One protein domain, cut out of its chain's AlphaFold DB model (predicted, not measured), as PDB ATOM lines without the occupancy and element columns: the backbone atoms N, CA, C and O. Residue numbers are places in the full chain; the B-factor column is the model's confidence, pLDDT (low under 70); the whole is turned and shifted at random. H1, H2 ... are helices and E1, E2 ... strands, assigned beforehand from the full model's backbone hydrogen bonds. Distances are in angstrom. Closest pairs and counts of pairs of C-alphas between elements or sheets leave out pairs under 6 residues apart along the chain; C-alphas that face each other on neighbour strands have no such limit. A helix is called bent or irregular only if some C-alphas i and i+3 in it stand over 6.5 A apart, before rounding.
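What this domain is: This is residues 2 to 47 of the 77 residues of an uncharacterized protein of Candidatus Syntrophoarchaeum caldarius (UniProt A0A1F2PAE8). Two small strand hairpins, E1 with E2 and E3 with E4, lie partly face to face in one half of an elongated model, with E2 toward E3 and E1 toward E4. A short, irregular helix, H1, and the tail of residues 2 to 5 before it reach out from one end of this pair of hairpins and make much of the length. The printed part has 46 residues, with one named helix and four named strands in the order H1, E1, E2, E3, E4. Each hairpin is an antiparallel sheet of two strands, and the class is mixed, helices and strands. The whole is loose, with a radius of gyration of the C-alphas of 12.5 A and spans of 41 by 13 by 12 A.

Where its parts are: E1 covers residues 16 to 20 and measures 13.4 A from first to last C-alpha, beginning at C-alpha 16 at (-10.911, 3.016, 127.216). E2 covers residues 26 to 30 and measures 12.9 A. E3 is residues 35 to 37, and E4 is residues 43 to 45, ending at C-alpha 45 at (-8.651, 16.250, 129.837). H1 covers residues 6 to 12 and measures 9.9 A, beginning at C-alpha 6 at (-25.715, 5.906, 136.776). H1 is irregular, but only just: C-alphas 7 and 10 are 7.0 A apart.

How they stand to each other: E1 and E2 form an antiparallel hairpin, with 143 degrees between their directions. N 17 and O 29 are 2.9 A apart, within hydrogen-bond range, and so are N 27 and O 19, also at 2.9 A. The closest C-alphas of E2 and E3 are those of Ile 29 and Ala 36, 5.7 A apart. E3 and E4 form the second antiparallel hairpin, at 155 degrees, with N 44 and O 36 within hydrogen-bond range at 2.8 A. The closest C-alphas of E1 and E4 are those of Val 19 and Val 44, 7.2 A apart. E1 and E3 are apart. H1 is apart from E3 and E4, and only just apart from E2, with their closest C-alphas 8.4 A apart. In H1, 1 of 3 O i to N i+4 pairs is within hydrogen-bond range, beside 2 of 4 O i to N i+3 pairs.

The domain as a whole: The two C-alphas farthest apart are those of Ile 2 and Cys 40, at 42.0 A. The first and last printed C-alphas, of Ile 2 and Asp 47, are 24.9 A apart. The printed part has no cut, and the four links between named elements are tight. The mean pLDDT of the printed part is 89.5, and one printed residue, Ile 2, is under 70.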
ATOM      1  N   ILE A   2     -33.743   1.354 139.447       59.28
ATOM      2  CA  ILE A   2     -32.376   1.623 138.998       59.28
ATOM      3  C   ILE A   2     -31.490   0.782 139.918       59.28
ATOM      4  O   ILE A   2     -31.453   1.040 141.114       59.28
ATOM      5  N   ASP A   3     -30.889  -0.280 139.381       72.50
ATOM      6  CA  ASP A   3     -30.126  -1.271 140.163       72.50
ATOM      7  C   ASP A   3     -28.734  -0.747 140.577       72.50
ATOM      8  O   ASP A   3     -28.110  -1.268 141.493       72.50
ATOM      9  N   ALA A   4     -28.258   0.324 139.926       77.12
ATOM     10  CA  ALA A   4     -26.955   0.930 140.176       77.12
ATOM     11  C   ALA A   4     -26.957   2.443 139.907       77.12
ATOM     12  O   ALA A   4     -27.656   2.927 139.017       77.12
ATOM     13  N   CYS A   5     -26.133   3.196 140.645       83.44
ATOM     14  CA  CYS A   5     -25.963   4.634 140.431       83.44
ATOM     15  C   CYS A   5     -25.436   4.903 139.004       83.44
ATOM     16  O   CYS A   5     -24.314   4.497 138.697       83.44
ATOM     17  N   PRO A   6     -26.171   5.633 138.139       81.50
ATOM     18  CA  PRO A   6     -25.715   5.906 136.776       81.50
ATOM     19  C   PRO A   6     -24.429   6.738 136.747       81.50
ATOM     20  O   PRO A   6     -23.639   6.620 135.821       81.50
ATOM     21  N   GLY A   7     -24.196   7.558 137.778       80.69
ATOM     22  CA  GLY A   7     -22.963   8.331 137.931       80.69
ATOM     23  C   GLY A   7     -21.750   7.499 138.348       80.69
ATOM     24  O   GLY A   7     -20.636   8.006 138.306       80.69
ATOM     25  N   ALA A   8     -21.954   6.243 138.757       84.00
ATOM     26  CA  ALA A   8     -20.879   5.336 139.142       84.00
ATOM     27  C   ALA A   8     -20.401   4.448 137.982       84.00
ATOM     28  O   ALA A   8     -19.348   3.835 138.113       84.00
ATOM     29  N   VAL A   9     -21.134   4.390 136.857       84.12
ATOM     30  CA  VAL A   9     -20.845   3.462 135.746       84.12
ATOM     31  C   VAL A   9     -19.418   3.605 135.222       84.12
ATOM     32  O   VAL A   9     -18.730   2.610 135.030       84.12
ATOM     33  N   ASP A  10     -18.968   4.852 135.098       84.88
ATOM     34  CA  ASP A  10     -17.638   5.245 134.643       84.88
ATOM     35  C   ASP A  10     -16.512   4.663 135.526       84.88
ATOM     36  O   ASP A  10     -15.413   4.439 135.023       84.88
ATOM     37  N   PHE A  11     -16.804   4.377 136.804       83.62
ATOM     38  CA  PHE A  11     -15.886   3.788 137.789       83.62
ATOM     39  C   PHE A  11     -16.085   2.278 137.983       83.62
ATOM     40  O   PHE A  11     -15.132   1.566 138.284       83.62
ATOM     41  N   THR A  12     -17.318   1.775 137.866       86.62
ATOM     42  CA  THR A  12     -17.629   0.350 138.084       86.62
ATOM     43  C   THR A  12     -17.388  -0.516 136.851       86.62
ATOM     44  O   THR A  12     -17.137  -1.708 136.995       86.62
ATOM     45  N   ASP A  13     -17.491   0.064 135.655       88.00
ATOM     46  CA  ASP A  13     -17.268  -0.592 134.359       88.00
ATOM     47  C   ASP A  13     -16.400   0.325 133.477       88.00
ATOM     48  O   ASP A  13     -16.908   0.928 132.524       88.00
ATOM     49  N   PRO A  14     -15.111   0.518 133.825       90.25
ATOM     50  CA  PRO A  14     -14.280   1.497 133.154       90.25
ATOM     51  C   PRO A  14     -13.960   1.071 131.716       90.25
ATOM     52  O   PRO A  14     -13.616  -0.084 131.449       90.25
ATOM     53  N   LYS A  15     -14.067   2.009 130.768       91.81
ATOM     54  CA  LYS A  15     -13.832   1.781 129.336       91.81
ATOM     55  C   LYS A  15     -12.723   2.683 128.813       91.81
ATOM     56  O   LYS A  15     -12.693   3.863 129.169       91.81
ATOM     57  N   PRO A  16     -11.860   2.174 127.918       93.69
ATOM     58  CA  PRO A  16     -10.911   3.016 127.216       93.69
ATOM     59  C   PRO A  16     -11.655   3.914 126.223       93.69
ATOM     60  O   PRO A  16     -12.571   3.483 125.516       93.69
ATOM     61  N   MET A  17     -11.245   5.174 126.153       91.88
ATOM     62  CA  MET A  17     -11.676   6.129 125.138       91.88
ATOM     63  C   MET A  17     -10.474   6.914 124.613       91.88
ATOM     64  O   MET A  17      -9.428   6.980 125.253       91.88
ATOM     65  N   PHE A  18     -10.632   7.537 123.448       94.44
ATOM     66  CA  PHE A  18      -9.561   8.289 122.803       94.44
ATOM     67  C   PHE A  18      -9.923   9.767 122.716       94.44
ATOM     68  O   PHE A  18     -10.965  10.140 122.171       94.44
ATOM     69  N   VAL A  19      -9.049  10.617 123.252       93.19
ATOM     70  CA  VAL A  19      -9.171  12.075 123.178       93.19
ATOM     71  C   VAL A  19      -8.061  12.616 122.295       93.19
ATOM     72  O   VAL A  19      -6.884  12.289 122.452       93.19
ATOM     73  N   LYS A  20      -8.434  13.477 121.348       94.81
ATOM     74  CA  LYS A  20      -7.473  14.110 120.454       94.81
ATOM     75  C   LYS A  20      -6.714  15.211 121.190       94.81
ATOM     76  O   LYS A  20      -7.304  16.193 121.637       94.81
ATOM     77  N   CYS A  21      -5.400  15.063 121.282       94.56
ATOM     78  CA  CYS A  21      -4.511  16.106 121.769       94.56
ATOM     79  C   CYS A  21      -4.353  17.209 120.714       94.56
ATOM     80  O   CYS A  21      -4.398  16.959 119.509       94.56
ATOM     81  N   GLU A  22      -4.056  18.430 121.155       93.75
ATOM     82  CA  GLU A  22      -3.727  19.558 120.278       93.75
ATOM     83  C   GLU A  22      -2.508  19.305 119.378       93.75
ATOM     84  O   GLU A  22      -2.359  19.939 118.337       93.75
ATOM     85  N   CYS A  23      -1.622  18.370 119.744       95.00
ATOM     86  CA  CYS A  23      -0.521  17.954 118.872       95.00
ATOM     87  C   CYS A  23      -0.969  17.036 117.718       95.00
ATOM     88  O   CYS A  23      -0.136  16.622 116.917       95.00
ATOM     89  N   GLY A  24      -2.253  16.672 117.662       94.31
ATOM     90  CA  GLY A  24      -2.851  15.828 116.630       94.31
ATOM     91  C   GLY A  24      -2.879  14.331 116.941       94.31
ATOM     92  O   GLY A  24      -3.532  13.600 116.199       94.31
ATOM     93  N   ARG A  25      -2.223  13.874 118.017       94.81
ATOM     94  CA  ARG A  25      -2.253  12.468 118.454       94.81
ATOM     95  C   ARG A  25      -3.532  12.135 119.209       94.81
ATOM     96  O   ARG A  25      -4.108  12.997 119.869       94.81
ATOM     97  N   GLU A  26      -3.926  10.873 119.141       95.81
ATOM     98  CA  GLU A  26      -4.951  10.302 120.008       95.81
ATOM     99  C   GLU A  26      -4.291   9.820 121.295       95.81
ATOM    100  O   GLU A  26      -3.248   9.168 121.263       95.81
ATOM    101  N   VAL A  27      -4.873  10.202 122.424       96.19
ATOM    102  CA  VAL A  27      -4.424   9.791 123.750       96.19
ATOM    103  C   VAL A  27      -5.519   8.920 124.336       96.19
ATOM    104  O   VAL A  27      -6.680   9.335 124.373       96.19
ATOM    105  N   GLU A  28      -5.144   7.716 124.755       95.38
ATOM    106  CA  GLU A  28      -6.034   6.849 125.516       95.38
ATOM    107  C   GLU A  28      -6.257   7.452 126.904       95.38
ATOM    108  O   GLU A  28      -5.319   7.893 127.567       95.38
ATOM    109  N   ILE A  29      -7.514   7.488 127.321       94.06
ATOM    110  CA  ILE A  29      -7.935   7.860 128.665       94.06
ATOM    111  C   ILE A  29      -9.065   6.928 129.082       94.06
ATOM    112  O   ILE A  29      -9.925   6.590 128.263       94.06
ATOM    113  N   TRP A  30      -9.082   6.501 130.338       92.56
ATOM    114  CA  TRP A  30     -10.147   5.640 130.844       92.56
ATOM    115  C   TRP A  30     -11.336   6.453 131.364       92.56
ATOM    116  O   TRP A  30     -11.202   7.601 131.798       92.56
ATOM    117  N   THR A  31     -12.537   5.870 131.327       88.31
ATOM    118  CA  THR A  31     -13.750   6.495 131.883       88.31
ATOM    119  C   THR A  31     -13.706   6.696 133.395       88.31
ATOM    120  O   THR A  31     -14.534   7.436 133.910       88.31
ATOM    121  N   ASP A  32     -12.731   6.186 134.136       88.81
ATOM    122  CA  ASP A  32     -12.512   6.554 135.543       88.81
ATOM    123  C   ASP A  32     -11.445   7.659 135.718       88.81
ATOM    124  O   ASP A  32     -11.390   8.310 136.760       88.81
ATOM    125  N   GLU A  33     -10.690   7.990 134.664       90.69
ATOM    126  CA  GLU A  33      -9.612   8.986 134.688       90.69
ATOM    127  C   GLU A  33     -10.019  10.385 134.194       90.69
ATOM    128  O   GLU A  33     -10.568  10.569 133.108       90.69
ATOM    129  N   ILE A  34      -9.685  11.432 134.949       88.62
ATOM    130  CA  ILE A  34     -10.026  12.824 134.586       88.62
ATOM    131  C   ILE A  34      -9.132  13.358 133.454       88.62
ATOM    132  O   ILE A  34      -9.550  14.193 132.642       88.62
ATOM    133  N   SER A  35      -7.885  12.898 133.401       93.19
ATOM    134  CA  SER A  35      -6.880  13.385 132.464       93.19
ATOM    135  C   SER A  35      -5.813  12.340 132.184       93.19
ATOM    136  O   SER A  35      -5.498  11.555 133.069       93.19
ATOM    137  N   ALA A  36      -5.198  12.422 131.009       94.56
ATOM    138  CA  ALA A  36      -4.088  11.572 130.597       94.56
ATOM    139  C   ALA A  36      -2.952  12.426 130.016       94.56
ATOM    140  O   ALA A  36      -3.179  13.522 129.490       94.56
ATOM    141  N   GLU A  37      -1.716  11.942 130.115       95.44
ATOM    142  CA  GLU A  37      -0.555  12.620 129.541       95.44
ATOM    143  C   GLU A  37      -0.325  12.164 128.099       95.44
ATOM    144  O   GLU A  37      -0.244  10.977 127.795       95.44
ATOM    145  N   CYS A  38      -0.215  13.124 127.185       95.31
ATOM    146  CA  CYS A  38       0.207  12.856 125.822       95.31
ATOM    147  C   CYS A  38       1.733  12.774 125.755       95.31
ATOM    148  O   CYS A  38       2.422  13.591 126.359       95.31
ATOM    149  N   GLU A  39       2.270  11.957 124.849       93.94
ATOM    150  CA  GLU A  39       3.708  11.904 124.540       93.94
ATOM    151  C   GLU A  39       4.321  13.245 124.074       93.94
ATOM    152  O   GLU A  39       5.524  13.346 123.871       93.94
ATOM    153  N   CYS A  40       3.517  14.291 123.821       94.56
ATOM    154  CA  CYS A  40       4.055  15.641 123.576       94.56
ATOM    155  C   CYS A  40       4.359  16.419 124.868       94.56
ATOM    156  O   CYS A  40       4.795  17.564 124.775       94.56
ATOM    157  N   GLY A  41       4.089  15.838 126.041       94.38
ATOM    158  CA  GLY A  41       4.211  16.476 127.353       94.38
ATOM    159  C   GLY A  41       3.006  17.333 127.757       94.38
ATOM    160  O   GLY A  41       3.064  18.027 128.766       94.38
ATOM    161  N   ARG A  42       1.915  17.330 126.975       94.56
ATOM    162  CA  ARG A  42       0.662  18.008 127.345       94.56
ATOM    163  C   ARG A  42      -0.315  17.040 127.990       94.56
ATOM    164  O   ARG A  42      -0.500  15.929 127.504       94.56
ATOM    165  N   THR A  43      -1.022  17.518 129.003       95.00
ATOM    166  CA  THR A  43      -2.147  16.807 129.610       95.00
ATOM    167  C   THR A  43      -3.418  17.045 128.801       95.00
ATOM    168  O   THR A  43      -3.832  18.191 128.613       95.00
ATOM    169  N   VAL A  44      -4.062  15.973 128.345       93.62
ATOM    170  CA  VAL A  44      -5.424  16.034 127.806       93.62
ATOM    171  C   VAL A  44      -6.417  15.773 128.931       93.62
ATOM    172  O   VAL A  44      -6.177  14.948 129.810       93.62
ATOM    173  N   LYS A  45      -7.539  16.486 128.915       91.31
ATOM    174  CA  LYS A  45      -8.651  16.250 129.837       91.31
ATOM    175  C   LYS A  45      -9.807  15.663 129.057       91.31
ATOM    176  O   LYS A  45     -10.090  16.132 127.951       91.31
ATOM    177  N   ARG A  46     -10.483  14.668 129.628       85.81
ATOM    178  CA  ARG A  46     -11.759  14.242 129.058       85.81
ATOM    179  C   ARG A  46     -12.830  15.280 129.357       85.81
ATOM    180  O   ARG A  46     -12.810  15.941 130.396       85.81
ATOM    181  N   ASP A  47     -13.802  15.362 128.464       75.50
ATOM    182  CA  ASP A  47     -14.996  16.156 128.697       75.50
ATOM    183  C   ASP A  47     -15.921  15.383 129.648       75.50
ATOM    184  O   ASP A  47     -16.633  14.461 129.245       75.50
TER     185      ASP A  47